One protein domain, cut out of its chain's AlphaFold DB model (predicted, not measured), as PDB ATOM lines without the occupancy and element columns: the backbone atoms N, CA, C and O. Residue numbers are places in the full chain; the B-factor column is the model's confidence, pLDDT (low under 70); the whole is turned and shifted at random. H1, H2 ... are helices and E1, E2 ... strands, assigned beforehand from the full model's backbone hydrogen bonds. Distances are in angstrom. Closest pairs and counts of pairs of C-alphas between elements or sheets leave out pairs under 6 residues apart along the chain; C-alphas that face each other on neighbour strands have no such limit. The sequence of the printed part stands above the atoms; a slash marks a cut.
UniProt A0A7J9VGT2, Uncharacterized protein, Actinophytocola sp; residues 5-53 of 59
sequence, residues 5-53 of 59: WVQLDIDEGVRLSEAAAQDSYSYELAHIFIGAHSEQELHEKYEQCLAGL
ATOM      1  N   TRP A   5     -11.441 -11.790 -38.258       91.81
ATOM      2  CA  TRP A   5     -11.956 -11.908 -36.892       91.81
ATOM      3  C   TRP A   5     -11.411 -10.793 -35.994       91.81
ATOM      4  O   TRP A   5     -10.344 -10.233 -36.247       91.81
ATOM      5  N   VAL A   6     -12.159 -10.487 -34.935       90.75
ATOM      6  CA  VAL A   6     -11.795  -9.489 -33.925       90.75
ATOM      7  C   VAL A   6     -11.635 -10.189 -32.583       90.75
ATOM      8  O   VAL A   6     -12.471 -11.013 -32.211       90.75
ATOM      9  N   GLN A   7     -10.567  -9.862 -31.869       90.75
ATOM     10  CA  GLN A   7     -10.353 -10.238 -30.480       90.75
ATOM     11  C   GLN A   7     -10.484  -8.982 -29.622       90.75
ATOM     12  O   GLN A   7      -9.800  -8.001 -29.886       90.75
ATOM     13  N   LEU A   8     -11.371  -9.008 -28.629       90.25
ATOM     14  CA  LEU A   8     -11.456  -7.957 -27.616       90.25
ATOM     15  C   LEU A   8     -10.449  -8.262 -26.509       90.25
ATOM     16  O   LEU A   8     -10.370  -9.408 -26.061       90.25
ATOM     17  N   ASP A   9      -9.710  -7.246 -26.071       87.50
ATOM     18  CA  ASP A   9      -8.687  -7.388 -25.023       87.50
ATOM     19  C   ASP A   9      -9.089  -6.701 -23.711       87.50
ATOM     20  O   ASP A   9      -8.368  -6.783 -22.715       87.50
ATOM     21  N   ILE A  10     -10.256  -6.050 -23.703       87.31
ATOM     22  CA  ILE A  10     -10.864  -5.408 -22.539       87.31
ATOM     23  C   ILE A  10     -12.308  -5.875 -22.341       87.31
ATOM     24  O   ILE A  10     -12.994  -6.251 -23.295       87.31
ATOM     25  N   ASP A  11     -12.774  -5.779 -21.097       87.31
ATOM     26  CA  ASP A  11     -14.168  -5.993 -20.718       87.31
ATOM     27  C   ASP A  11     -14.899  -4.652 -20.516       87.31
ATOM     28  O   ASP A  11     -14.289  -3.626 -20.196       87.31
ATOM     29  N   GLU A  12     -16.226  -4.659 -20.666       88.19
ATOM     30  CA  GLU A  12     -17.073  -3.491 -20.398       88.19
ATOM     31  C   GLU A  12     -16.938  -3.027 -18.936       88.19
ATOM     32  O   GLU A  12     -16.922  -3.832 -18.002       88.19
ATOM     33  N   GLY A  13     -16.841  -1.708 -18.731       88.44
ATOM     34  CA  GLY A  13     -16.696  -1.097 -17.407       88.44
ATOM     35  C   GLY A  13     -15.276  -1.135 -16.831       88.44
ATOM     36  O   GLY A  13     -15.048  -0.598 -15.744       88.44
ATOM     37  N   VAL A  14     -14.306  -1.728 -17.537       88.38
ATOM     38  CA  VAL A  14     -12.893  -1.640 -17.156       88.38
ATOM     39  C   VAL A  14     -12.391  -0.218 -17.364       88.38
ATOM     40  O   VAL A  14     -12.563   0.388 -18.422       88.38
ATOM     41  N   ARG A  15     -11.693   0.308 -16.357       86.94
ATOM     42  CA  ARG A  15     -10.962   1.561 -16.503       86.94
ATOM     43  C   ARG A  15      -9.798   1.346 -17.466       86.94
ATOM     44  O   ARG A  15      -8.902   0.560 -17.174       86.94
ATOM     45  N   LEU A  16      -9.768   2.091 -18.572       85.50
ATOM     46  CA  LEU A  16      -8.756   1.906 -19.619       85.50
ATOM     47  C   LEU A  16      -7.319   2.004 -19.106       85.50
ATOM     48  O   LEU A  16      -6.481   1.238 -19.558       85.50
ATOM     49  N   SER A  17      -7.052   2.867 -18.119       83.88
ATOM     50  CA  SER A  17      -5.733   2.998 -17.482       83.88
ATOM     51  C   SER A  17      -5.314   1.808 -16.617       83.88
ATOM     52  O   SER A  17      -4.160   1.732 -16.202       83.88
ATOM     53  N   GLU A  18      -6.216   0.875 -16.343       80.94
ATOM     54  CA  GLU A  18      -5.954  -0.361 -15.602       80.94
ATOM     55  C   GLU A  18      -5.919  -1.590 -16.529       80.94
ATOM     56  O   GLU A  18      -5.615  -2.691 -16.071       80.94
ATOM     57  N   ALA A  19      -6.187  -1.414 -17.832       81.44
ATOM     58  CA  ALA A  19      -6.132  -2.484 -18.820       81.44
ATOM     59  C   ALA A  19      -4.699  -3.012 -18.992       81.44
ATOM     60  O   ALA A  19      -3.729  -2.254 -18.928       81.44
ATOM     61  N   ALA A  20      -4.573  -4.322 -19.223       66.31
ATOM     62  CA  ALA A  20      -3.291  -5.025 -19.208       66.31
ATOM     63  C   ALA A  20      -2.329  -4.612 -20.339       66.31
ATOM     64  O   ALA A  20      -1.117  -4.776 -20.191       66.31
ATOM     65  N   ALA A  21      -2.856  -4.082 -21.447       63.88
ATOM     66  CA  ALA A  21      -2.093  -3.662 -22.615       63.88
ATOM     67  C   ALA A  21      -2.245  -2.148 -22.830       63.88
ATOM     68  O   ALA A  21      -3.289  -1.660 -23.266       63.88
ATOM     69  N   GLN A  22      -1.206  -1.394 -22.467       65.06
ATOM     70  CA  GLN A  22      -1.131   0.049 -22.690       65.06
ATOM     71  C   GLN A  22       0.284   0.452 -23.072       65.06
ATOM     72  O   GLN A  22       1.258   0.020 -22.447       65.06
ATOM     73  N   ASP A  23       0.380   1.336 -24.057       66.12
ATOM     74  CA  ASP A  23       1.561   2.170 -24.251       66.12
ATOM     75  C   ASP A  23       1.360   3.467 -23.448       66.12
ATOM     76  O   ASP A  23       0.240   3.856 -23.119       66.12
ATOM     77  N   SER A  24       2.437   4.188 -23.156       70.69
ATOM     78  CA  SER A  24       2.441   5.428 -22.367       70.69
ATOM     79  C   SER A  24       1.551   6.545 -22.944       70.69
ATOM     80  O   SER A  24       1.374   7.573 -22.291       70.69
ATOM     81  N   TYR A  25       1.011   6.370 -24.156       74.19
ATOM     82  CA  TYR A  25       0.206   7.357 -24.877       74.19
ATOM     83  C   TYR A  25      -1.069   6.787 -25.528       74.19
ATOM     84  O   TYR A  25      -1.761   7.532 -26.222       74.19
ATOM     85  N   SER A  26      -1.403   5.506 -25.328       82.25
ATOM     86  CA  SER A  26      -2.588   4.891 -25.944       82.25
ATOM     87  C   SER A  26      -3.098   3.667 -25.186       82.25
ATOM     88  O   SER A  26      -2.317   2.895 -24.632       82.25
ATOM     89  N   TYR A  27      -4.412   3.462 -25.249       85.88
ATOM     90  CA  TYR A  27      -5.090   2.267 -24.752       85.88
ATOM     91  C   TYR A  27      -5.366   1.299 -25.906       85.88
ATOM     92  O   TYR A  27      -5.795   1.731 -26.978       85.88
ATOM     93  N   GLU A  28      -5.149   0.003 -25.686       87.31
ATOM     94  CA  GLU A  28      -5.547  -1.049 -26.624       87.31
ATOM     95  C   GLU A  28      -6.902  -1.632 -26.211       87.31
ATOM     96  O   GLU A  28      -7.114  -1.964 -25.046       87.31
ATOM     97  N   LEU A  29      -7.832  -1.731 -27.164       88.31
ATOM     98  CA  LEU A  29      -9.201  -2.205 -26.916       88.31
ATOM     99  C   LEU A  29      -9.463  -3.565 -27.571       88.31
ATOM    100  O   LEU A  29     -10.167  -4.415 -27.023       88.31
ATOM    101  N   ALA A  30      -8.926  -3.748 -28.778       90.06
ATOM    102  CA  ALA A  30      -9.144  -4.929 -29.590       90.06
ATOM    103  C   ALA A  30      -8.054  -5.087 -30.653       90.06
ATOM    104  O   ALA A  30      -7.542  -4.103 -31.190       90.06
ATOM    105  N   HIS A  31      -7.815  -6.334 -31.047       91.38
ATOM    106  CA  HIS A  31      -7.016  -6.700 -32.208       91.38
ATOM    107  C   HIS A  31      -7.910  -7.205 -33.345       91.38
ATOM    108  O   HIS A  31      -8.721  -8.117 -33.172       91.38
ATOM    109  N   ILE A  32      -7.730  -6.636 -34.537       92.00
ATOM    110  CA  ILE A  32      -8.431  -7.048 -35.756       92.00
ATOM    111  C   ILE A  32      -7.450  -7.814 -36.646       92.00
ATOM    112  O   ILE A  32      -6.411  -7.287 -37.040       92.00
ATOM    113  N   PHE A  33      -7.794  -9.050 -37.000       93.25
ATOM    114  CA  PHE A  33      -7.003  -9.893 -37.892       93.25
ATOM    115  C   PHE A  33      -7.747 -10.074 -39.212       93.25
ATOM    116  O   PHE A  33      -8.880 -10.558 -39.227       93.25
ATOM    117  N   ILE A  34      -7.121  -9.677 -40.323       94.25
ATOM    118  CA  ILE A  34      -7.739  -9.675 -41.656       94.25
ATOM    119  C   ILE A  34      -6.823 -10.380 -42.650       94.25
ATOM    120  O   ILE A  34      -5.675  -9.991 -42.853       94.25
ATOM    121  N   GLY A  35      -7.366 -11.397 -43.310       93.94
ATOM    122  CA  GLY A  35      -6.840 -11.952 -44.546       93.94
ATOM    123  C   GLY A  35      -7.425 -11.220 -45.753       93.94
ATOM    124  O   GLY A  35      -8.645 -11.066 -45.880       93.94
ATOM    125  N   ALA A  36      -6.554 -10.792 -46.663       94.12
ATOM    126  CA  ALA A  36      -6.937 -10.149 -47.914       94.12
ATOM    127  C   ALA A  36      -5.959 -10.511 -49.037       94.12
ATOM    128  O   ALA A  36      -4.778 -10.769 -48.794       94.12
ATOM    129  N   HIS A  37      -6.449 -10.508 -50.275       94.50
ATOM    130  CA  HIS A  37      -5.650 -10.742 -51.476       94.50
ATOM    131  C   HIS A  37      -5.151  -9.442 -52.118       94.50
ATOM    132  O   HIS A  37      -4.336  -9.481 -53.041       94.50
ATOM    133  N   SER A  38      -5.625  -8.291 -51.635       96.38
ATOM    134  CA  SER A  38      -5.169  -6.965 -52.046       96.38
ATOM    135  C   SER A  38      -5.286  -5.960 -50.900       96.38
ATOM    136  O   SER A  38      -6.047  -6.166 -49.957       96.38
ATOM    137  N   GLU A  39      -4.555  -4.853 -51.005       96.31
ATOM    138  CA  GLU A  39      -4.642  -3.738 -50.053       96.31
ATOM    139  C   GLU A  39      -6.047  -3.120 -50.034       96.31
ATOM    140  O   GLU A  39      -6.599  -2.879 -48.966       96.31
ATOM    141  N   GLN A  40      -6.674  -2.949 -51.202       97.06
ATOM    142  CA  GLN A  40      -8.039  -2.427 -51.284       97.06
ATOM    143  C   GLN A  40      -9.035  -3.319 -50.525       97.06
ATOM    144  O   GLN A  40      -9.815  -2.822 -49.718       97.06
ATOM    145  N   GLU A  41      -8.972  -4.636 -50.735       95.88
ATOM    146  CA  GLU A  41      -9.822  -5.593 -50.018       95.88
ATOM    147  C   GLU A  41      -9.551  -5.576 -48.504       95.88
ATOM    148  O   GLU A  41     -10.483  -5.689 -47.709       95.88
ATOM    149  N   LEU A  42      -8.287  -5.408 -48.092       94.88
ATOM    150  CA  LEU A  42      -7.914  -5.284 -46.681       94.88
ATOM    151  C   LEU A  42      -8.593  -4.074 -46.040       94.88
ATOM    152  O   LEU A  42      -9.182  -4.209 -44.970       94.88
ATOM    153  N   HIS A  43      -8.552  -2.921 -46.708       96.06
ATOM    154  CA  HIS A  43      -9.204  -1.702 -46.235       96.06
ATOM    155  C   HIS A  43     -10.726  -1.857 -46.163       96.06
ATOM    156  O   HIS A  43     -11.326  -1.511 -45.150       96.06
ATOM    157  N   GLU A  44     -11.358  -2.430 -47.188       95.56
ATOM    158  CA  GLU A  44     -12.808  -2.659 -47.190       95.56
ATOM    159  C   GLU A  44     -13.245  -3.576 -46.035       95.56
ATOM    160  O   GLU A  44     -14.219  -3.280 -45.339       95.56
ATOM    161  N   LYS A  45     -12.503  -4.663 -45.785       94.19
ATOM    162  CA  LYS A  45     -12.754  -5.568 -44.652       94.19
ATOM    163  C   LYS A  45     -12.494  -4.892 -43.304       94.19
ATOM    164  O   LYS A  45     -13.235  -5.133 -42.355       94.19
ATOM    165  N   TYR A  46     -11.476  -4.041 -43.220       94.44
ATOM    166  CA  TYR A  46     -11.151  -3.290 -42.008       94.44
ATOM    167  C   TYR A  46     -12.271  -2.324 -41.616       94.44
ATOM    168  O   TYR A  46     -12.735  -2.366 -40.478       94.44
ATOM    169  N   GLU A  47     -12.776  -1.537 -42.566       94.12
ATOM    170  CA  GLU A  47     -13.907  -0.627 -42.338       94.12
ATOM    171  C   GLU A  47     -15.169  -1.387 -41.897       94.12
ATOM    172  O   GLU A  47     -15.889  -0.947 -41.001       94.12
ATOM    173  N   GLN A  48     -15.421  -2.572 -42.467       92.44
ATOM    174  CA  GLN A  48     -16.537  -3.428 -42.046       92.44
ATOM    175  C   GLN A  48     -16.382  -3.930 -40.606       92.44
ATOM    176  O   GLN A  48     -17.360  -3.941 -39.858       92.44
ATOM    177  N   CYS A  49     -15.173  -4.335 -40.205       92.44
ATOM    178  CA  CYS A  49     -14.896  -4.724 -38.824       92.44
ATOM    179  C   CYS A  49     -15.082  -3.541 -37.865       92.44
ATOM    180  O   CYS A  49     -15.741  -3.703 -36.843       92.44
ATOM    181  N   LEU A  50     -14.575  -2.352 -38.212       91.25
ATOM    182  CA  LEU A  50     -14.743  -1.141 -37.403       91.25
ATOM    183  C   LEU A  50     -16.211  -0.742 -37.230       91.25
ATOM    184  O   LEU A  50     -16.625  -0.404 -36.125       91.25
ATOM    185  N   ALA A  51     -17.019  -0.831 -38.288       91.69
ATOM    186  CA  ALA A  51     -18.448  -0.525 -38.213       91.69
ATOM    187  C   ALA A  51     -19.214  -1.449 -37.243       91.69
ATOM    188  O   ALA A  51     -20.284  -1.082 -36.759       91.69
ATOM    189  N   GLY A  52     -18.674  -2.640 -36.953       89.12
ATOM    190  CA  GLY A  52     -19.205  -3.580 -35.965       89.12
ATOM    191  C   GLY A  52     -18.693  -3.371 -34.536       89.12
ATOM    192  O   GLY A  52     -19.130  -4.097 -33.645       89.12
ATOM    193  N   LEU A  53     -17.792  -2.409 -34.306       89.12
ATOM    194  CA  LEU A  53     -17.158  -2.127 -33.013       89.12
ATOM    195  C   LEU A  53     -17.488  -0.707 -32.510       89.12
ATOM    196  O   LEU A  53     -16.596   0.140 -32.419       89.12
TER     197      LEU A  53
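AT A GLANCE: This is residues 5 to 53 of the 59 residues of an uncharacterized protein of Actinophytocola sp (UniProt A0A7J9VGT2). Look for a slim two-stranded hairpin, E1 and E2, with a long looped stretch, residues 9 to 29, at one end; from the other end helix H1 folds back over one face of the strands. The printed part has 49 residues, in the order E1, E2, H1, and the sheet E1 - E2 is antiparallel. The class is mixed, helices and strands, with under half of the residues in named elements. The whole is loose, with a radius of gyration of the C-alphas of 13.2 A, and elongated, spanning 37 by 21 by 13 A.

HOW THE PARTS SIT: Start at E1, residues 5 to 8, which forms an antiparallel hairpin with E2, residues 30 to 34, at 170 degrees. Find N 7 and O 31, within hydrogen-bond range at 2.9 A. For H1, residues 39 to 51, the closest C-alphas to E2 are Leu 42 and Ile 34, 6.7 A apart; to E1, Cys 49 and Val 6, 7.5 A. In H1 every O i to N i+4 pair is within hydrogen-bond range.

IN THESE COORDINATES: Find C-alpha 5 at (-11.956, -11.908, -36.892); from there E1 runs 10.1 A to C-alpha 8. E2 runs 13.0 A, and H1 runs 18.5 A to C-alpha 51 at (-18.448, -0.525, -38.213).

THE WHOLE: The farthest C-alphas, Arg 15 and His 37, are 37.5 A apart. The printed part has no cut; the link E1 to E2 is long, 21 residues, and pLDDT is under 70 at residues 20 to 23.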